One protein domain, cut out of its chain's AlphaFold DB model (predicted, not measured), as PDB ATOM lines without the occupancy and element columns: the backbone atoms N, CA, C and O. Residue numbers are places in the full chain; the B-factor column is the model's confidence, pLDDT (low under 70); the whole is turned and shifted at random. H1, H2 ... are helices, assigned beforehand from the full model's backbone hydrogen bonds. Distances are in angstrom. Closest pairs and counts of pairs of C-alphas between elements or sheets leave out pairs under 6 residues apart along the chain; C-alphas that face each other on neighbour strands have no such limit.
ATOM      1  N   PHE A  65     147.476 159.812 153.858       92.75
ATOM      2  CA  PHE A  65     147.298 160.806 152.789       92.75
ATOM      3  C   PHE A  65     145.868 161.354 152.680       92.75
ATOM      4  O   PHE A  65     145.702 162.526 152.351       92.75
ATOM      5  N   GLU A  66     144.856 160.566 153.058       90.88
ATOM      6  CA  GLU A  66     143.437 160.968 153.074       90.88
ATOM      7  C   GLU A  66     143.133 162.204 153.931       90.88
ATOM      8  O   GLU A  66     142.175 162.924 153.652       90.88
ATOM      9  N   ASN A  67     143.969 162.485 154.935       90.00
ATOM     10  CA  ASN A  67     143.745 163.578 155.879       90.00
ATOM     11  C   ASN A  67     144.361 164.914 155.443       90.00
ATOM     12  O   ASN A  67     144.014 165.949 156.007       90.00
ATOM     13  N   HIS A  68     145.305 164.909 154.497       91.69
ATOM     14  CA  HIS A  68     146.118 166.095 154.204       91.69
ATOM     15  C   HIS A  68     146.439 166.312 152.718       91.69
ATOM     16  O   HIS A  68     146.863 167.402 152.350       91.69
ATOM     17  N   THR A  69     146.244 165.308 151.861       92.81
ATOM     18  CA  THR A  69     146.437 165.419 150.409       92.81
ATOM     19  C   THR A  69     145.088 165.232 149.724       92.81
ATOM     20  O   THR A  69     144.570 164.118 149.674       92.81
ATOM     21  N   PHE A  70     144.483 166.298 149.201       92.88
ATOM     22  CA  PHE A  70     143.132 166.238 148.630       92.88
ATOM     23  C   PHE A  70     143.135 166.463 147.122       92.88
ATOM     24  O   PHE A  70     142.554 165.666 146.385       92.88
ATOM     25  N   PHE A  71     143.790 167.527 146.670       93.19
ATOM     26  CA  PHE A  71     143.886 167.922 145.268       93.19
ATOM     27  C   PHE A  71     145.247 167.573 144.664       93.19
ATOM     28  O   PHE A  71     145.342 167.365 143.450       93.19
ATOM     29  N   ASN A  72     146.303 167.538 145.485       90.56
ATOM     30  CA  ASN A  72     147.647 167.224 145.019       90.56
ATOM     31  C   ASN A  72     147.854 165.710 144.848       90.56
ATOM     32  O   ASN A  72     147.064 164.902 145.337       90.56
ATOM     33  N   SER A  73     148.927 165.325 144.158       89.56
ATOM     34  CA  SER A  73     149.396 163.937 144.139       89.56
ATOM     35  C   SER A  73     150.214 163.649 145.398       89.56
ATOM     36  O   SER A  73     151.169 164.367 145.717       89.56
ATOM     37  N   ALA A  74     149.869 162.570 146.095       90.38
ATOM     38  CA  ALA A  74     150.614 162.085 147.249       90.38
ATOM     39  C   ALA A  74     152.046 161.694 146.859       90.38
ATOM     40  O   ALA A  74     152.981 161.967 147.614       90.38
ATOM     41  N   GLN A  75     152.248 161.110 145.671       87.38
ATOM     42  CA  GLN A  75     153.591 160.748 145.200       87.38
ATOM     43  C   GLN A  75     154.468 161.993 145.023       87.38
ATOM     44  O   GLN A  75     155.617 162.014 145.466       87.38
ATOM     45  N   VAL A  76     153.902 163.059 144.450       86.56
ATOM     46  CA  VAL A  76     154.587 164.350 144.300       86.56
ATOM     47  C   VAL A  76     154.912 164.960 145.659       86.56
ATOM     48  O   VAL A  76     156.039 165.415 145.855       86.56
ATOM     49  N   ASN A  77     153.981 164.929 146.617       89.50
ATOM     50  CA  ASN A  77     154.224 165.415 147.979       89.50
ATOM     51  C   ASN A  77     155.416 164.701 148.635       89.50
ATOM     52  O   ASN A  77     156.292 165.371 149.182       89.50
ATOM     53  N   VAL A  78     155.496 163.369 148.529       90.31
ATOM     54  CA  VAL A  78     156.627 162.583 149.055       90.31
ATOM     55  C   VAL A  78     157.935 163.014 148.396       90.31
ATOM     56  O   VAL A  78     158.875 163.402 149.089       90.31
ATOM     57  N   THR A  79     158.005 163.018 147.065       86.69
ATOM     58  CA  THR A  79     159.240 163.379 146.358       86.69
ATOM     59  C   THR A  79     159.682 164.817 146.651       86.69
ATOM     60  O   THR A  79     160.872 165.060 146.846       86.69
ATOM     61  N   THR A  80     158.743 165.763 146.735       87.62
ATOM     62  CA  THR A  80     159.040 167.176 147.038       87.62
ATOM     63  C   THR A  80     159.514 167.356 148.483       87.62
ATOM     64  O   THR A  80     160.412 168.163 148.742       87.62
ATOM     65  N   ALA A  81     158.960 166.581 149.422       90.50
ATOM     66  CA  ALA A  81     159.395 166.587 150.814       90.50
ATOM     67  C   ALA A  81     160.831 166.074 150.955       90.50
ATOM     68  O   ALA A  81     161.666 166.748 151.559       90.50
ATOM     69  N   PHE A  82     161.153 164.932 150.341       88.75
ATOM     70  CA  PHE A  82     162.518 164.409 150.357       88.75
ATOM     71  C   PHE A  82     163.503 165.321 149.621       88.75
ATOM     72  O   PHE A  82     164.608 165.498 150.118       88.75
ATOM     73  N   ASP A  83     163.127 165.937 148.494       87.31
ATOM     74  CA  ASP A  83     163.967 166.948 147.828       87.31
ATOM     75  C   ASP A  83     164.272 168.123 148.761       87.31
ATOM     76  O   ASP A  83     165.426 168.499 148.951       87.31
ATOM     77  N   THR A  84     163.245 168.664 149.416       90.12
ATOM     78  CA  THR A  84     163.405 169.790 150.341       90.12
ATOM     79  C   THR A  84     164.303 169.421 151.521       90.12
ATOM     80  O   THR A  84     165.198 170.186 151.871       90.12
ATOM     81  N   ILE A  85     164.132 168.233 152.103       91.50
ATOM     82  CA  ILE A  85     164.929 167.788 153.253       91.50
ATOM     83  C   ILE A  85     166.369 167.452 152.839       91.50
ATOM     84  O   ILE A  85     167.311 167.942 153.450       91.50
ATOM     85  N   ILE A  86     166.567 166.643 151.800       89.25
ATOM     86  CA  ILE A  86     167.894 166.146 151.407       89.25
ATOM     87  C   ILE A  86     168.734 167.232 150.728       89.25
ATOM     88  O   ILE A  86     169.944 167.299 150.958       89.25
ATOM     89  N   ASN A  87     168.125 168.060 149.872       86.56
ATOM     90  CA  ASN A  87     168.870 169.026 149.064       86.56
ATOM     91  C   ASN A  87     168.942 170.425 149.681       86.56
ATOM     92  O   ASN A  87     169.874 171.160 149.359       86.56
ATOM     93  N   LYS A  88     167.985 170.818 150.535       89.94
ATOM     94  CA  LYS A  88     167.900 172.198 151.054       89.94
ATOM     95  C   LYS A  88     168.127 172.324 152.560       89.94
ATOM     96  O   LYS A  88     168.171 173.453 153.043       89.94
ATOM     97  N   PHE A  89     168.288 171.225 153.304       91.69
ATOM     98  CA  PHE A  89     168.575 171.312 154.738       91.69
ATOM     99  C   PHE A  89     169.958 171.950 154.990       91.69
ATOM    100  O   PHE A  89     170.970 171.421 154.519       91.69
ATOM    101  N   PRO A  90     170.039 173.064 155.745       90.94
ATOM    102  CA  PRO A  90     171.283 173.802 155.954       90.94
ATOM    103  C   PRO A  90     172.135 173.173 157.073       90.94
ATOM    104  O   PRO A  90     172.259 173.735 158.159       90.94
ATOM    105  N   PHE A  91     172.725 171.999 156.822       89.19
ATOM    106  CA  PHE A  91     173.512 171.264 157.829       89.19
ATOM    107  C   PHE A  91     174.777 172.003 158.307       89.19
ATOM    108  O   PHE A  91     175.218 171.789 159.434       89.19
ATOM    109  N   ASP A  92     175.338 172.879 157.472       88.50
ATOM    110  CA  ASP A  92     176.495 173.746 157.738       88.50
ATOM    111  C   ASP A  92     176.086 175.228 157.905       88.50
ATOM    112  O   ASP A  92     176.869 176.139 157.642       88.50
ATOM    113  N   GLY A  93     174.817 175.480 158.244       88.88
ATOM    114  CA  GLY A  93     174.244 176.817 158.405       88.88
ATOM    115  C   GLY A  93     174.266 177.360 159.834       88.88
ATOM    116  O   GLY A  93     174.616 176.677 160.803       88.88
ATOM    117  N   THR A  94     173.849 178.618 159.975       90.44
ATOM    118  CA  THR A  94     173.657 179.246 161.295       90.44
ATOM    119  C   THR A  94     172.410 178.688 161.995       90.44
ATOM    120  O   THR A  94     171.498 178.153 161.356       90.44
ATOM    121  N   LYS A  95     172.300 178.866 163.322       86.06
ATOM    122  CA  LYS A  95     171.090 178.472 164.079       86.06
ATOM    123  C   LYS A  95     169.816 179.109 163.500       86.06
ATOM    124  O   LYS A  95     168.760 178.481 163.483       86.06
ATOM    125  N   LEU A  96     169.918 180.349 163.015       85.94
ATOM    126  CA  LEU A  96     168.800 181.072 162.408       85.94
ATOM    127  C   LEU A  96     168.360 180.435 161.083       85.94
ATOM    128  O   LEU A  96     167.159 180.292 160.860       85.94
ATOM    129  N   GLU A  97     169.302 180.025 160.232       88.69
ATOM    130  CA  GLU A  97     169.002 179.348 158.962       88.69
ATOM    131  C   GLU A  97     168.281 178.020 159.190       88.69
ATOM    132  O   GLU A  97     167.257 177.762 158.558       88.69
ATOM    133  N   ILE A  98     168.766 177.209 160.137       89.25
ATOM    134  CA  ILE A  98     168.142 175.925 160.482       89.25
ATOM    135  C   ILE A  98     166.721 176.139 161.012       89.25
ATOM    136  O   ILE A  98     165.788 175.474 160.561       89.25
ATOM    137  N   ASN A  99     166.530 177.091 161.930       86.44
ATOM    138  CA  ASN A  99     165.202 177.393 162.466       86.44
ATOM    139  C   ASN A  99     164.252 177.904 161.377       86.44
ATOM    140  O   ASN A  99     163.118 177.444 161.296       86.44
ATOM    141  N   THR A 100     164.723 178.795 160.500       88.44
ATOM    142  CA  THR A 100     163.923 179.324 159.383       88.44
ATOM    143  C   THR A 100     163.533 178.215 158.407       88.44
ATOM    144  O   THR A 100     162.398 178.185 157.932       88.44
ATOM    145  N   PHE A 101     164.445 177.276 158.137       91.19
ATOM    146  CA  PHE A 101     164.156 176.100 157.323       91.19
ATOM    147  C   PHE A 101     163.053 175.247 157.958       91.19
ATOM    148  O   PHE A 101     162.049 174.984 157.300       91.19
ATOM    149  N   ILE A 102     163.191 174.877 159.236       89.50
ATOM    150  CA  ILE A 102     162.190 174.069 159.958       89.50
ATOM    151  C   ILE A 102     160.833 174.786 160.003       89.50
ATOM    152  O   ILE A 102     159.794 174.157 159.801       89.50
ATOM    153  N   ASP A 103     160.826 176.100 160.215       87.62
ATOM    154  CA  ASP A 103     159.599 176.896 160.264       87.62
ATOM    155  C   ASP A 103     158.894 176.994 158.903       87.62
ATOM    156  O   ASP A 103     157.669 177.117 158.853       87.62
ATOM    157  N   SER A 104     159.654 176.908 157.806       89.50
ATOM    158  CA  SER A 104     159.126 176.924 156.437       89.50
ATOM    159  C   SER A 104     158.508 175.596 155.986       89.50
ATOM    160  O   SER A 104     157.808 175.576 154.974       89.50
ATOM    161  N   LEU A 105     158.747 174.498 156.716       91.56
ATOM    162  CA  LEU A 105     158.198 173.189 156.370       91.56
ATOM    163  C   LEU A 105     156.679 173.154 156.569       91.56
ATOM    164  O   LEU A 105     156.133 173.609 157.580       91.56
ATOM    165  N   THR A 106     155.992 172.530 155.618       92.00
ATOM    166  CA  THR A 106     154.586 172.143 155.785       92.00
ATOM    167  C   THR A 106     154.443 171.031 156.820       92.00
ATOM    168  O   THR A 106     155.410 170.344 157.148       92.00
ATOM    169  N   GLY A 107     153.229 170.793 157.321       90.50
ATOM    170  CA  GLY A 107     153.001 169.722 158.296       90.50
ATOM    171  C   GLY A 107     153.416 168.325 157.808       90.50
ATOM    172  O   GLY A 107     154.019 167.572 158.570       90.50
ATOM    173  N   PHE A 108     153.205 168.009 156.523       93.06
ATOM    174  CA  PHE A 108     153.661 166.740 155.946       93.06
ATOM    175  C   PHE A 108     155.187 166.685 155.783       93.06
ATOM    176  O   PHE A 108     155.809 165.694 156.152       93.06
ATOM    177  N   GLU A 109     155.820 167.755 155.294       94.06
ATOM    178  CA  GLU A 109     157.287 167.816 155.192       94.06
ATOM    179  C   GLU A 109     157.948 167.711 156.573       94.06
ATOM    180  O   GLU A 109     158.953 167.018 156.731       94.06
ATOM    181  N   LYS A 110     157.345 168.330 157.594       92.50
ATOM    182  CA  LYS A 110     157.774 168.213 158.987       92.50
ATOM    183  C   LYS A 110     157.634 166.779 159.505       92.50
ATOM    184  O   LYS A 110     158.567 166.277 160.126       92.50
ATOM    185  N   TYR A 111     156.532 166.094 159.188       92.94
ATOM    186  CA  TYR A 111     156.356 164.672 159.495       92.94
ATOM    187  C   TYR A 111     157.438 163.799 158.839       92.94
ATOM    188  O   TYR A 111     158.025 162.948 159.507       92.94
ATOM    189  N   VAL A 112     157.760 164.024 157.561       93.50
ATOM    190  CA  VAL A 112     158.841 163.290 156.875       93.50
ATOM    191  C   VAL A 112     160.195 163.579 157.532       93.50
ATOM    192  O   VAL A 112     160.956 162.651 157.792       93.50
ATOM    193  N   TYR A 113     160.481 164.839 157.868       93.50
ATOM    194  CA  TYR A 113     161.710 165.241 158.558       93.50
ATOM    195  C   TYR A 113     161.847 164.634 159.962       93.50
ATOM    196  O   TYR A 113     162.948 164.300 160.402       93.50
ATOM    197  N   ASP A 114     160.740 164.481 160.687       91.31
ATOM    198  CA  ASP A 114     160.769 163.897 162.024       91.31
ATOM    199  C   ASP A 114     160.995 162.377 161.992       91.31
ATOM    200  O   ASP A 114     161.633 161.862 162.911       91.31
ATOM    201  N   ASN A 115     160.579 161.696 160.916       92.12
ATOM    202  CA  ASN A 115     160.712 160.244 160.736       92.12
ATOM    203  C   ASN A 115     161.917 159.797 159.885       92.12
ATOM    204  O   ASN A 115     162.205 158.601 159.832       92.12
ATOM    205  N   ILE A 116     162.622 160.713 159.209       91.19
ATOM    206  CA  ILE A 116     163.845 160.365 158.473       91.19
ATOM    207  C   ILE A 116     164.910 159.833 159.452       91.19
ATOM    208  O   ILE A 116     164.989 160.336 160.579       91.19
ATOM    209  N   PRO A 117     165.745 158.849 159.061       91.69
ATOM    210  CA  PRO A 117     166.816 158.360 159.922       91.69
ATOM    211  C   PRO A 117     167.719 159.496 160.411       91.69
ATOM    212  O   PRO A 117     168.101 160.380 159.640       91.69
ATOM    213  N   LYS A 118     168.069 159.461 161.698       91.38
ATOM    214  CA  LYS A 118     168.961 160.425 162.357       91.38
ATOM    215  C   LYS A 118     170.109 159.660 162.994       91.38
ATOM    216  O   LYS A 118     169.927 158.504 163.379       91.38
ATOM    217  N   TYR A 411     171.411 155.895 151.318       87.25
ATOM    218  CA  TYR A 411     171.434 155.189 152.592       87.25
ATOM    219  C   TYR A 411     170.217 154.269 152.720       87.25
ATOM    220  O   TYR A 411     169.077 154.719 152.587       87.25
ATOM    221  N   THR A 412     170.449 152.988 153.015       86.19
ATOM    222  CA  THR A 412     169.425 151.932 152.952       86.19
ATOM    223  C   THR A 412     168.161 152.258 153.746       86.19
ATOM    224  O   THR A 412     167.058 152.035 153.258       86.19
ATOM    225  N   GLN A 413     168.283 152.811 154.958       88.12
ATOM    226  CA  GLN A 413     167.103 153.136 155.770       88.12
ATOM    227  C   GLN A 413     166.302 154.308 155.183       88.12
ATOM    228  O   GLN A 413     165.075 154.250 155.154       88.12
ATOM    229  N   THR A 414     166.980 155.340 154.670       87.81
ATOM    230  CA  THR A 414     166.337 156.490 154.014       87.81
ATOM    231  C   THR A 414     165.648 156.056 152.720       87.81
ATOM    232  O   THR A 414     164.519 156.466 152.453       87.81
ATOM    233  N   MET A 415     166.295 155.175 151.951       85.75
ATOM    234  CA  MET A 415     165.746 154.591 150.728       85.75
ATOM    235  C   MET A 415     164.498 153.749 151.017       85.75
ATOM    236  O   MET A 415     163.452 154.010 150.429       85.75
ATOM    237  N   ASN A 416     164.567 152.821 151.977       89.12
ATOM    238  CA  ASN A 416     163.426 151.988 152.376       89.12
ATOM    239  C   ASN A 416     162.244 152.836 152.872       89.12
ATOM    240  O   ASN A 416     161.090 152.544 152.554       89.12
ATOM    241  N   PHE A 417     162.521 153.895 153.641       90.44
ATOM    242  CA  PHE A 417     161.486 154.812 154.111       90.44
ATOM    243  C   PHE A 417     160.813 155.541 152.939       90.44
ATOM    244  O   PHE A 417     159.583 155.537 152.845       90.44
ATOM    245  N   ASN A 418     161.598 156.077 152.000       89.38
ATOM    246  CA  ASN A 418     161.080 156.711 150.787       89.38
ATOM    247  C   ASN A 418     160.236 155.739 149.942       89.38
ATOM    248  O   ASN A 418     159.110 156.061 149.570       89.38
ATOM    249  N   GLU A 419     160.729 154.523 149.693       88.31
ATOM    250  CA  GLU A 419     159.996 153.494 148.943       88.31
ATOM    251  C   GLU A 419     158.668 153.127 149.611       88.31
ATOM    252  O   GLU A 419     157.641 153.019 148.934       88.31
ATOM    253  N   SER A 420     158.658 152.995 150.940       91.44
ATOM    254  CA  SER A 420     157.435 152.700 151.690       91.44
ATOM    255  C   SER A 420     156.380 153.804 151.538       91.44
ATOM    256  O   SER A 420     155.209 153.497 151.301       91.44
ATOM    257  N   LEU A 421     156.799 155.077 151.590       91.12
ATOM    258  CA  LEU A 421     155.921 156.235 151.417       91.12
ATOM    259  C   LEU A 421     155.441 156.386 149.972       91.12
ATOM    260  O   LEU A 421     154.274 156.692 149.747       91.12
ATOM    261  N   LEU A 422     156.297 156.133 148.981       89.75
ATOM    262  CA  LEU A 422     155.902 156.166 147.570       89.75
ATOM    263  C   LEU A 422     154.885 155.069 147.234       89.75
ATOM    264  O   LEU A 422     153.976 155.297 146.432       89.75
ATOM    265  N   LEU A 423     154.998 153.894 147.860       89.81
ATOM    266  CA  LEU A 423     154.065 152.784 147.662       89.81
ATOM    267  C   LEU A 423     152.683 153.106 148.250       89.81
ATOM    268  O   LEU A 423     151.665 152.898 147.582       89.81
ATOM    269  N   THR A 424     152.622 153.646 149.470       91.88
ATOM    270  CA  THR A 424     151.350 154.079 150.079       91.88
ATOM    271  C   THR A 424     150.744 155.272 149.340       91.88
ATOM    272  O   THR A 424     149.540 155.268 149.078       91.88
ATOM    273  N   ALA A 425     151.570 156.228 148.911       91.31
ATOM    274  CA  ALA A 425     151.154 157.366 148.099       91.31
ATOM    275  C   ALA A 425     150.555 156.938 146.752       91.31
ATOM    276  O   ALA A 425     149.480 157.401 146.378       91.31
ATOM    277  N   SER A 426     151.194 155.996 146.050       88.88
ATOM    278  CA  SER A 426     150.697 155.472 144.769       88.88
ATOM    279  C   SER A 426     149.311 154.836 144.900       88.88
ATOM    280  O   SER A 426     148.430 155.072 144.071       88.88
ATOM    281  N   ARG A 427     149.084 154.056 145.966       89.62
ATOM    282  CA  ARG A 427     147.772 153.447 146.238       89.62
ATOM    283  C   ARG A 427     146.694 154.497 146.493       89.62
ATOM    284  O   ARG A 427     145.564 154.311 146.046       89.62
ATOM    285  N   TYR A 428     147.040 155.571 147.199       91.75
ATOM    286  CA  TYR A 428     146.115 156.666 147.472       91.75
ATOM    287  C   TYR A 428     145.772 157.456 146.204       91.75
ATOM    288  O   TYR A 428     144.594 157.671 145.931       91.75
ATOM    289  N   ASP A 429     146.767 157.806 145.384       89.62
ATOM    290  CA  ASP A 429     146.553 158.569 144.147       89.62
ATOM    291  C   ASP A 429     145.648 157.827 143.148       89.62
ATOM    292  O   ASP A 429     144.791 158.446 142.523       89.62
ATOM    293  N   ILE A 430     145.756 156.495 143.043       86.75
ATOM    294  CA  ILE A 430     144.850 155.681 142.206       86.75
ATOM    295  C   ILE A 430     143.395 155.764 142.696       86.75
ATOM    296  O   ILE A 430     142.464 155.717 141.889       86.75
ATOM    297  N   ALA A 431     143.189 155.856 144.010       89.31
ATOM    298  CA  ALA A 431     141.866 155.900 144.618       89.31
ATOM    299  C   ALA A 431     141.274 157.320 144.686       89.31
ATOM    300  O   ALA A 431     140.057 157.449 144.820       89.31
ATOM    301  N   ASN A 432     142.099 158.372 144.608       89.00
ATOM    302  CA  ASN A 432     141.668 159.756 144.783       89.00
ATOM    303  C   ASN A 432     141.028 160.334 143.497       89.00
ATOM    304  O   ASN A 432     141.733 160.607 142.521       89.00
ATOM    305  N   PRO A 433     139.710 160.614 143.475       87.94
ATOM    306  CA  PRO A 433     139.065 161.213 142.306       87.94
ATOM    307  C   PRO A 433     139.372 162.710 142.144       87.94
ATOM    308  O   PRO A 433     139.221 163.247 141.045       87.94
ATOM    309  N   ASN A 434     139.805 163.387 143.214       90.12
ATOM    310  CA  ASN A 434     139.920 164.847 143.292       90.12
ATOM    311  C   ASN A 434     141.269 165.398 142.800       90.12
ATOM    312  O   ASN A 434     141.531 166.590 142.963       90.12
ATOM    313  N   LEU A 435     142.118 164.556 142.203       88.50
ATOM    314  CA  LEU A 435     143.409 164.974 141.664       88.50
ATOM    315  C   LEU A 435     143.252 166.133 140.674       88.50
ATOM    316  O   LEU A 435     142.463 166.059 139.729       88.50
ATOM    317  N   ILE A 436     144.058 167.182 140.852       88.25
ATOM    318  CA  ILE A 436     143.996 168.398 140.025       88.25
ATOM    319  C   ILE A 436     144.205 168.112 138.530       88.25
ATOM    320  O   ILE A 436     143.680 168.814 137.669       88.25
ATOM    321  N   THR A 437     144.929 167.041 138.208       84.38
ATOM    322  CA  THR A 437     145.171 166.586 136.837       84.38
ATOM    323  C   THR A 437     143.899 166.115 136.133       84.38
ATOM    324  O   THR A 437     143.812 166.244 134.915       84.38
ATOM    325  N   ASN A 438     142.882 165.649 136.866       85.38
ATOM    326  CA  ASN A 438     141.592 165.250 136.294       85.38
ATOM    327  C   ASN A 438     140.754 166.450 135.815       85.38
ATOM    328  O   ASN A 438     139.804 166.260 135.056       85.38
ATOM    329  N   LEU A 439     141.094 167.679 136.229       85.88
ATOM    330  CA  LEU A 439     140.412 168.897 135.774       85.88
ATOM    331  C   LEU A 439     140.820 169.307 134.355       85.88
ATOM    332  O   LEU A 439     140.080 170.034 133.692       85.88
ATOM    333  N   ILE A 440     141.989 168.859 133.888       85.94
ATOM    334  CA  ILE A 440     142.515 169.191 132.564       85.94
ATOM    335  C   ILE A 440     142.383 167.974 131.644       85.94
ATOM    336  O   ILE A 440     142.791 166.869 132.006       85.94
ATOM    337  N   PRO A 441     141.836 168.144 130.427       88.06
ATOM    338  CA  PRO A 441     141.770 167.062 129.455       88.06
ATOM    339  C   PRO A 441     143.148 166.454 129.158       88.06
ATOM    340  O   PRO A 441     144.110 167.172 128.891       88.06
ATOM    341  N   ARG A 442     143.214 165.117 129.099       82.19
ATOM    342  CA  ARG A 442     144.471 164.361 128.935       82.19
ATOM    343  C   ARG A 442     145.326 164.760 127.725       82.19
ATOM    344  O   ARG A 442     146.542 164.656 127.795       82.19
ATOM    345  N   HIS A 443     144.718 165.243 126.639       85.56
ATOM    346  CA  HIS A 443     145.447 165.586 125.412       85.56
ATOM    347  C   HIS A 443     146.472 166.719 125.598       85.56
ATOM    348  O   HIS A 443     147.517 166.683 124.956       85.56
ATOM    349  N   TYR A 444     146.223 167.678 126.502       84.12
ATOM    350  CA  TYR A 444     147.192 168.740 126.814       84.12
ATOM    351  C   TYR A 444     148.463 168.191 127.454       84.12
ATOM    352  O   TYR A 444     149.556 168.719 127.250       84.12
ATOM    353  N   PHE A 445     148.319 167.111 128.216       82.31
ATOM    354  CA  PHE A 445     149.451 166.480 128.854       82.31
ATOM    355  C   PHE A 445     150.291 165.685 127.850       82.31
ATOM    356  O   PHE A 445     151.503 165.854 127.835       82.31
ATOM    357  N   SER A 446     149.665 164.966 126.917       80.25
ATOM    358  CA  SER A 446     150.382 164.280 125.828       80.25
ATOM    359  C   SER A 446     151.116 165.241 124.878       80.25
ATOM    360  O   SER A 446     152.214 164.945 124.400       80.25
ATOM    361  N   GLU A 447     150.543 166.419 124.609       81.81
ATOM    362  CA  GLU A 447     151.214 167.450 123.804       81.81
ATOM    363  C   GLU A 447     152.457 167.997 124.519       81.81
ATOM    364  O   GLU A 447     153.526 168.122 123.916       81.81
ATOM    365  N   GLY A 448     152.349 168.284 125.819       79.12
ATOM    366  CA  GLY A 448     153.497 168.766 126.578       79.12
ATOM    367  C   GLY A 448     154.539 167.681 126.883       79.12
ATOM    368  O   GLY A 448     155.707 168.025 126.951       79.12
ATOM    369  N   GLU A 449     154.178 166.397 126.976       78.19
ATOM    370  CA  GLU A 449     155.147 165.279 127.013       78.19
ATOM    371  C   GLU A 449     156.034 165.282 125.763       78.19
ATOM    372  O   GLU A 449     157.259 165.224 125.858       78.19
ATOM    373  N   THR A 450     155.414 165.447 124.589       79.50
ATOM    374  CA  THR A 450     156.124 165.512 123.303       79.50
ATOM    375  C   THR A 450     157.027 166.746 123.221       79.50
ATOM    376  O   THR A 450     158.133 166.675 122.686       79.50
ATOM    377  N   LYS A 451     156.561 167.888 123.742       81.25
ATOM    378  CA  LYS A 451     157.303 169.156 123.724       81.25
ATOM    379  C   LYS A 451     158.469 169.180 124.715       81.25
ATOM    380  O   LYS A 451     159.540 169.673 124.369       81.25
ATOM    381  N   ASP A 452     158.244 168.675 125.923       75.81
ATOM    382  CA  ASP A 452     159.214 168.694 127.020       75.81
ATOM    383  C   ASP A 452     160.143 167.460 126.981       75.81
ATOM    384  O   ASP A 452     161.122 167.408 127.721       75.81
ATOM    385  N   GLY A 453     159.872 166.489 126.095       71.38
ATOM    386  CA  GLY A 453     160.689 165.287 125.903       71.38
ATOM    387  C   GLY A 453     160.636 164.329 127.093       71.38
ATOM    388  O   GLY A 453     161.665 163.766 127.465       71.38
ATOM    389  N   VAL A 454     159.464 164.187 127.721       71.56
ATOM    390  CA  VAL A 454     159.254 163.358 128.919       71.56
ATOM    391  C   VAL A 454     158.480 162.094 128.538       71.56
ATOM    392  O   VAL A 454     157.436 162.182 127.900       71.56
ATOM    393  N   ASP A 455     158.978 160.923 128.946       61.62
ATOM    394  CA  ASP A 455     158.466 159.617 128.496       61.62
ATOM    395  C   ASP A 455     157.121 159.195 129.124       61.62
ATOM    396  O   ASP A 455     156.501 158.249 128.645       61.62
ATOM    397  N   ASN A 456     156.669 159.852 130.202       62.94
ATOM    398  CA  ASN A 456     155.449 159.491 130.932       62.94
ATOM    399  C   ASN A 456     154.678 160.714 131.447       62.94
ATOM    400  O   ASN A 456     155.264 161.738 131.801       62.94
ATOM    401  N   PHE A 457     153.363 160.533 131.585       57.69
ATOM    402  CA  PHE A 457     152.447 161.493 132.187       57.69
ATOM    403  C   PHE A 457     152.766 161.759 133.662       57.69
ATOM    404  O   PHE A 457     152.728 160.848 134.489       57.69
ATOM    405  N   GLY A 458     153.005 163.031 133.993       55.91
ATOM    406  CA  GLY A 458     153.255 163.495 135.356       55.91
ATOM    407  C   GLY A 458     154.736 163.687 135.691       55.91
ATOM    408  O   GLY A 458     155.621 163.682 134.839       55.91
ATOM    409  N   MET A 459     155.002 163.927 136.969       54.34
ATOM    410  CA  MET A 459     156.354 164.021 137.513       54.34
ATOM    411  C   MET A 459     156.922 162.607 137.646       54.34
ATOM    412  O   MET A 459     156.245 161.753 138.209       54.34
ATOM    413  N   SER A 460     158.130 162.353 137.122       52.91
ATOM    414  CA  SER A 460     158.772 161.029 137.173       52.91
ATOM    415  C   SER A 460     158.699 160.435 138.582       52.91
ATOM    416  O   SER A 460     159.426 160.850 139.484       52.91
ATOM    417  N   THR A 461     157.821 159.446 138.756       54.28
ATOM    418  CA  THR A 461     157.465 158.780 140.022       54.28
ATOM    419  C   THR A 461     158.523 157.772 140.477       54.28
ATOM    420  O   THR A 461     158.238 156.823 141.207       54.28
ATOM    421  N   THR A 462     159.740 157.909 139.963       57.50
ATOM    422  CA  THR A 462     160.867 157.030 140.248       57.50
ATOM    423  C   THR A 462     161.463 157.379 141.602       57.50
ATOM    424  O   THR A 462     161.503 158.551 141.980       57.50
ATOM    425  N   VAL A 463     161.982 156.368 142.302       62.25
ATOM    426  CA  VAL A 463     162.803 156.549 143.508       62.25
ATOM    427  C   VAL A 463     163.856 157.629 143.244       62.25
ATOM    428  O   VAL A 463     164.404 157.708 142.143       62.25
ATOM    429  N   ILE A 464     164.114 158.486 144.234       63.56
ATOM    430  CA  ILE A 464     165.129 159.540 144.130       63.56
ATOM    431  C   ILE A 464     166.465 158.898 143.746       63.56
ATOM    432  O   ILE A 464     166.973 158.033 144.458       63.56
ATOM    433  N   THR A 465     167.035 159.325 142.618       61.41
ATOM    434  CA  THR A 465     168.333 158.840 142.129       61.41
ATOM    435  C   THR A 465     169.372 159.947 142.274       61.41
ATOM    436  O   THR A 465     169.055 161.122 142.127       61.41
ATOM    437  N   GLY A 466     170.624 159.628 142.596       60.59
ATOM    438  CA  GLY A 466     171.645 160.657 142.816       60.59
ATOM    439  C   GLY A 466     173.031 160.080 143.065       60.59
ATOM    440  O   GLY A 466     173.178 158.882 143.294       60.59
ATOM    441  N   SER A 467     174.056 160.936 143.048       60.47
ATOM    442  CA  SER A 467     175.461 160.568 143.318       60.47
ATOM    443  C   SER A 467     175.749 160.325 144.808       60.47
ATOM    444  O   SER A 467     176.871 160.527 145.266       60.47
ATOM    445  N   SER A 468     174.725 159.924 145.560       72.56
ATOM    446  CA  SER A 468     174.734 159.564 146.979       72.56
ATOM    447  C   SER A 468     175.229 160.635 147.970       72.56
ATOM    448  O   SER A 468     175.082 160.425 149.162       72.56
ATOM    449  N   LEU A 469     175.745 161.790 147.533       79.25
ATOM    450  CA  LEU A 469     176.055 162.948 148.386       79.25
ATOM    451  C   LEU A 469     174.793 163.767 148.730       79.25
ATOM    452  O   LEU A 469     173.884 163.840 147.892       79.25
ATOM    453  N   PRO A 470     174.754 164.450 149.893       81.19
ATOM    454  CA  PRO A 470     173.737 165.467 150.178       81.19
ATOM    455  C   PRO A 470     173.695 166.525 149.062       81.19
ATOM    456  O   PRO A 470     174.713 166.783 148.417       81.19
ATOM    457  N   GLY A 471     172.527 167.096 148.762       76.50
ATOM    458  CA  GLY A 471     172.392 168.067 147.660       76.50
ATOM    459  C   GLY A 471     172.434 167.482 146.240       76.50
ATOM    460  O   GLY A 471     172.235 168.216 145.273       76.50
ATOM    461  N   SER A 472     172.696 166.178 146.078       77.44
ATOM    462  CA  SER A 472     172.826 165.532 144.761       77.44
ATOM    463  C   SER A 472     171.639 164.654 144.357       77.44
ATOM    464  O   SER A 472     171.710 163.953 143.339       77.44
ATOM    465  N   ALA A 473     170.554 164.679 145.139       74.69
ATOM    466  CA  ALA A 473     169.324 163.983 144.794       74.69
ATOM    467  C   ALA A 473     168.704 164.617 143.544       74.69
ATOM    468  O   ALA A 473     168.446 165.819 143.503       74.69
ATOM    469  N   LYS A 474     168.471 163.798 142.520       73.00
ATOM    470  CA  LYS A 474     167.801 164.188 141.284       73.00
ATOM    471  C   LYS A 474     166.381 163.650 141.292       73.00
ATOM    472  O   LYS A 474     166.142 162.457 141.484       73.00
ATOM    473  N   ILE A 475     165.452 164.553 141.021       70.00
ATOM    474  CA  ILE A 475     164.090 164.212 140.634       70.00
ATOM    475  C   ILE A 475     164.109 163.936 139.125       70.00
ATOM    476  O   ILE A 475     164.849 164.595 138.391       70.00
ATOM    477  N   GLY A 476     163.344 162.954 138.646       63.66
ATOM    478  CA  GLY A 476     163.244 162.735 137.202       63.66
ATOM    479  C   GLY A 476     162.564 163.912 136.489       63.66
ATOM    480  O   GLY A 476     161.935 164.761 137.123       63.66
ATOM    481  N   SER A 477     162.723 163.985 135.166       61.84
ATOM    482  CA  SER A 477     162.177 165.069 134.344       61.84
ATOM    483  C   SER A 477     160.662 165.184 134.512       61.84
ATOM    484  O   SER A 477     159.957 164.175 134.559       61.84
ATOM    485  N   GLN A 478     160.166 166.417 134.616       66.12
ATOM    486  CA  GLN A 478     158.751 166.713 134.822       66.12
ATOM    487  C   GLN A 478     158.236 167.585 133.690       66.12
ATOM    488  O   GLN A 478     158.929 168.492 133.232       66.12
ATOM    489  N   GLN A 479     156.984 167.361 133.313       74.88
ATOM    490  CA  GLN A 479     156.262 168.263 132.435       74.88
ATOM    491  C   GLN A 479     155.949 169.582 133.157       74.88
ATOM    492  O   GLN A 479     155.366 169.568 134.249       74.88
ATOM    493  N   ILE A 480     156.244 170.725 132.528       79.88
ATOM    494  CA  ILE A 480     156.082 172.063 133.139       79.88
ATOM    495  C   ILE A 480     154.621 172.341 133.534       79.88
ATOM    496  O   ILE A 480     154.341 172.946 134.569       79.88
ATOM    497  N   LEU A 481     153.667 171.880 132.722       82.75
ATOM    498  CA  LEU A 481     152.243 172.026 133.024       82.75
ATOM    499  C   LEU A 481     151.858 171.280 134.312       82.75
ATOM    500  O   LEU A 481     151.110 171.812 135.128       82.75
ATOM    501  N   SER A 482     152.384 170.069 134.515       80.88
ATOM    502  CA  SER A 482     152.089 169.258 135.703       80.88
ATOM    503  C   SER A 482     152.669 169.873 136.979       80.88
ATOM    504  O   SER A 482     151.967 169.956 137.986       80.88
ATOM    505  N   SER A 483     153.900 170.398 136.928       82.12
ATOM    506  CA  SER A 483     154.539 171.031 138.085       82.12
ATOM    507  C   SER A 483     153.802 172.297 138.517       82.12
ATOM    508  O   SER A 483     153.569 172.488 139.711       82.12
ATOM    509  N   LEU A 484     153.340 173.115 137.563       86.31
ATOM    510  CA  LEU A 484     152.488 174.263 137.864       86.31
ATOM    511  C   LEU A 484     151.224 173.823 138.615       86.31
ATOM    512  O   LEU A 484     150.927 174.373 139.672       86.31
ATOM    513  N   LEU A 485     150.501 172.819 138.114       88.19
ATOM    514  CA  LEU A 485     149.272 172.343 138.754       88.19
ATOM    515  C   LEU A 485     149.518 171.820 140.169       88.19
ATOM    516  O   LEU A 485     148.769 172.169 141.078       88.19
ATOM    517  N   PHE A 486     150.576 171.038 140.386       88.62
ATOM    518  CA  PHE A 486     150.893 170.517 141.715       88.62
ATOM    519  C   PHE A 486     151.291 171.618 142.712       88.62
ATOM    520  O   PHE A 486     150.945 171.515 143.887       88.62
ATOM    521  N   ILE A 487     151.918 172.715 142.263       88.12
ATOM    522  CA  ILE A 487     152.173 173.895 143.115       88.12
ATOM    523  C   ILE A 487     150.852 174.523 143.589       88.12
ATOM    524  O   ILE A 487     150.690 174.798 144.778       88.12
ATOM    525  N   TRP A 488     149.884 174.716 142.685       90.88
ATOM    526  CA  TRP A 488     148.559 175.233 143.055       90.88
ATOM    527  C   TRP A 488     147.792 174.257 143.953       90.88
ATOM    528  O   TRP A 488     147.175 174.673 144.933       90.88
ATOM    529  N   ALA A 489     147.859 172.960 143.653       91.81
ATOM    530  CA  ALA A 489     147.203 171.923 144.437       91.81
ATOM    531  C   ALA A 489     147.738 171.860 145.873       91.81
ATOM    532  O   ALA A 489     146.935 171.792 146.801       91.81
ATOM    533  N   LYS A 490     149.061 171.979 146.067       90.56
ATOM    534  CA  LYS A 490     149.682 172.076 147.398       90.56
ATOM    535  C   LYS A 490     149.085 173.230 148.211       90.56
ATOM    536  O   LYS A 490     148.684 173.031 149.354       90.56
ATOM    537  N   GLN A 491     148.940 174.411 147.605       91.25
ATOM    538  CA  GLN A 491     148.352 175.573 148.282       91.25
ATOM    539  C   GLN A 491     146.875 175.362 148.658       91.25
ATOM    540  O   GLN A 491     146.438 175.818 149.719       91.25
ATOM    541  N   PHE A 492     146.095 174.694 147.803       93.25
ATOM    542  CA  PHE A 492     144.694 174.375 148.096       93.25
ATOM    543  C   PHE A 492     144.548 173.320 149.192       93.25
ATOM    544  O   PHE A 492     143.653 173.447 150.029       93.25
ATOM    545  N   ASP A 493     145.431 172.322 149.217       93.62
ATOM    546  CA  ASP A 493     145.476 171.317 150.278       93.62
ATOM    547  C   ASP A 493     145.783 171.964 151.631       93.62
ATOM    548  O   ASP A 493     145.040 171.758 152.592       93.62
ATOM    549  N   GLU A 494     146.789 172.840 151.696       90.88
ATOM    550  CA  GLU A 494     147.100 173.595 152.915       90.88
ATOM    551  C   GLU A 494     145.922 174.460 153.381       90.88
ATOM    552  O   GLU A 494     145.574 174.448 154.565       90.88
ATOM    553  N   LEU A 495     145.257 175.169 152.461       91.88
ATOM    554  CA  LEU A 495     144.073 175.963 152.790       91.88
ATOM    555  C   LEU A 495     142.960 175.075 153.351       91.88
ATOM    556  O   LEU A 495     142.353 175.424 154.367       91.88
ATOM    557  N   LYS A 496     142.713 173.914 152.743       91.94
ATOM    558  CA  LYS A 496     141.695 172.980 153.224       91.94
ATOM    559  C   LYS A 496     142.014 172.457 154.625       91.94
ATOM    560  O   LYS A 496     141.135 172.514 155.479       91.94
ATOM    561  N   ILE A 497     143.263 172.067 154.897       91.06
ATOM    562  CA  ILE A 497     143.701 171.661 156.245       91.06
ATOM    563  C   ILE A 497     143.416 172.775 157.262       91.06
ATOM    564  O   ILE A 497     142.873 172.520 158.338       91.06
ATOM    565  N   THR A 498     143.742 174.029 156.924       88.94
ATOM    566  CA  THR A 498     143.465 175.158 157.827       88.94
ATOM    567  C   THR A 498     141.970 175.383 158.048       88.94
ATOM    568  O   THR A 498     141.579 175.727 159.161       88.94
ATOM    569  N   LEU A 499     141.133 175.168 157.029       90.38
ATOM    570  CA  LEU A 499     139.679 175.300 157.124       90.38
ATOM    571  C   LEU A 499     139.082 174.206 158.014       90.38
ATOM    572  O   LEU A 499     138.284 174.510 158.903       90.38
ATOM    573  N   ASP A 500     139.510 172.959 157.831       88.06
ATOM    574  CA  ASP A 500     139.051 171.823 158.633       88.06
ATOM    575  C   ASP A 500     139.449 171.985 160.112       88.06
ATOM    576  O   ASP A 500     138.655 171.680 161.006       88.06
ATOM    577  N   ALA A 501     140.607 172.593 160.395       85.50
ATOM    578  CA  ALA A 501     141.041 172.915 161.758       85.50
ATOM    579  C   ALA A 501     140.114 173.903 162.501       85.50
ATOM    580  O   ALA A 501     140.085 173.913 163.733       85.50
ATOM    581  N   PHE A 502     139.308 174.717 161.805       85.75
ATOM    582  CA  PHE A 502     138.319 175.573 162.483       85.75
ATOM    583  C   PHE A 502     137.218 174.760 163.170       85.75
ATOM    584  O   PHE A 502     136.653 175.228 164.163       85.75
ATOM    585  N   LYS A 503     136.935 173.537 162.700       86.81
ATOM    586  CA  LYS A 503     135.973 172.631 163.344       86.81
ATOM    587  C   LYS A 503     136.425 172.239 164.755       86.81
ATOM    588  O   LYS A 503     135.585 172.101 165.643       86.81
ATOM    589  N   THR A 504     137.730 172.071 164.974       84.69
ATOM    590  CA  THR A 504     138.298 171.557 166.233       84.69
ATOM    591  C   THR A 504     138.680 172.658 167.226       84.69
ATOM    592  O   THR A 504     139.108 172.359 168.336       84.69
TER     593      THR A 504
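AT A GLANCE: This is residues 65 to 118 and 411 to 504 of the 1168 residues of an uncharacterized protein of archaeon (UniProt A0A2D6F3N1). The longest helix, H7, passes across the beginning of H1 nearly at right angles, and H1 lies side by side with H4, the two running opposite ways. H3 crosses H1 with H2 next to it, H5 and H6 pack on the first part of H7, and a long stretch, residues 453 to 479, runs out along H1 and folds back to H7. You are reading 148 printed residues with seven named helices, H1 to H7 in chain order, and no named strand; the class is all helix. The whole is compact, with a radius of gyration of the C-alphas of 16.1 A, and spans 47 by 45 by 26 A.

IN THESE COORDINATES: Find C-alpha 480 at (156.082, 172.063, 133.139); from there H7, residues 480 to 504, runs 37.6 A to C-alpha 504 at (138.298, 171.557, 166.233). Then look for C-alpha 74 at (150.614, 162.085, 147.249), where H1, residues 74 to 88, begins its 20.4 A. H4, residues 412 to 431, is 29.1 A long. The shorter helices are H2, residues 95 to 104, 14.3 A; H3, residues 107 to 115, 12.5 A; H5, residues 436 to 439, 5.6 A; and H6, residues 442 to 452, 15.5 A.

HOW THE PARTS SIT: Start on H7: its residues 482 to 489 alone touch H5, closest at the C-alphas of Ala 489 and Ile 436, 6.5 A apart. Its residues 480 to 482 alone touch H6 at a steep tilt of 52 degrees, opposite ways, closest at the C-alphas of Leu 481 and Gly 448, 7.3 A. H7 and H1 are close but not clearly touching, about perpendicular at 81 degrees, with C-alphas 486 and 76 7.6 A apart. H1 touches H4 at a shallow tilt of 30 degrees, opposite ways, closest at the C-alphas of Ala 74 and Ala 425, 4.8 A. With residues 81 to 85 alone H1 touches H3 at a steep tilt of 64 degrees, the closest C-alphas being those of Ala 81 and Glu 109, 5.0 A. H2 is close to H3 but not clearly touching it, 7.4 A at C-alphas 102 and 110. The helix packing is mostly crossed, but only just: 1 of the 3 touching pairs with a tilt is shallow. In H1, H2, H3, H4 and H6 every O i to N i+4 pair is within hydrogen-bond range; in H7 18 of 21 are, and H5 is too short for such a pair.

THE WHOLE: The farthest C-alphas, those of Lys 95 and His 443, are 48.2 A apart. Residues 119 to 410 are not printed, and C-alphas 118 and 411 stand 11.4 A apart across the cut. The link from H6 to H7 is long, 27 residues; within it residues 465 to 466 pair antiparallel with 473 to 474. Look there for the low confidence too: residues 455 to 467 and 476 to 478 are under 70, while the printed part has a mean pLDDT of 84.4.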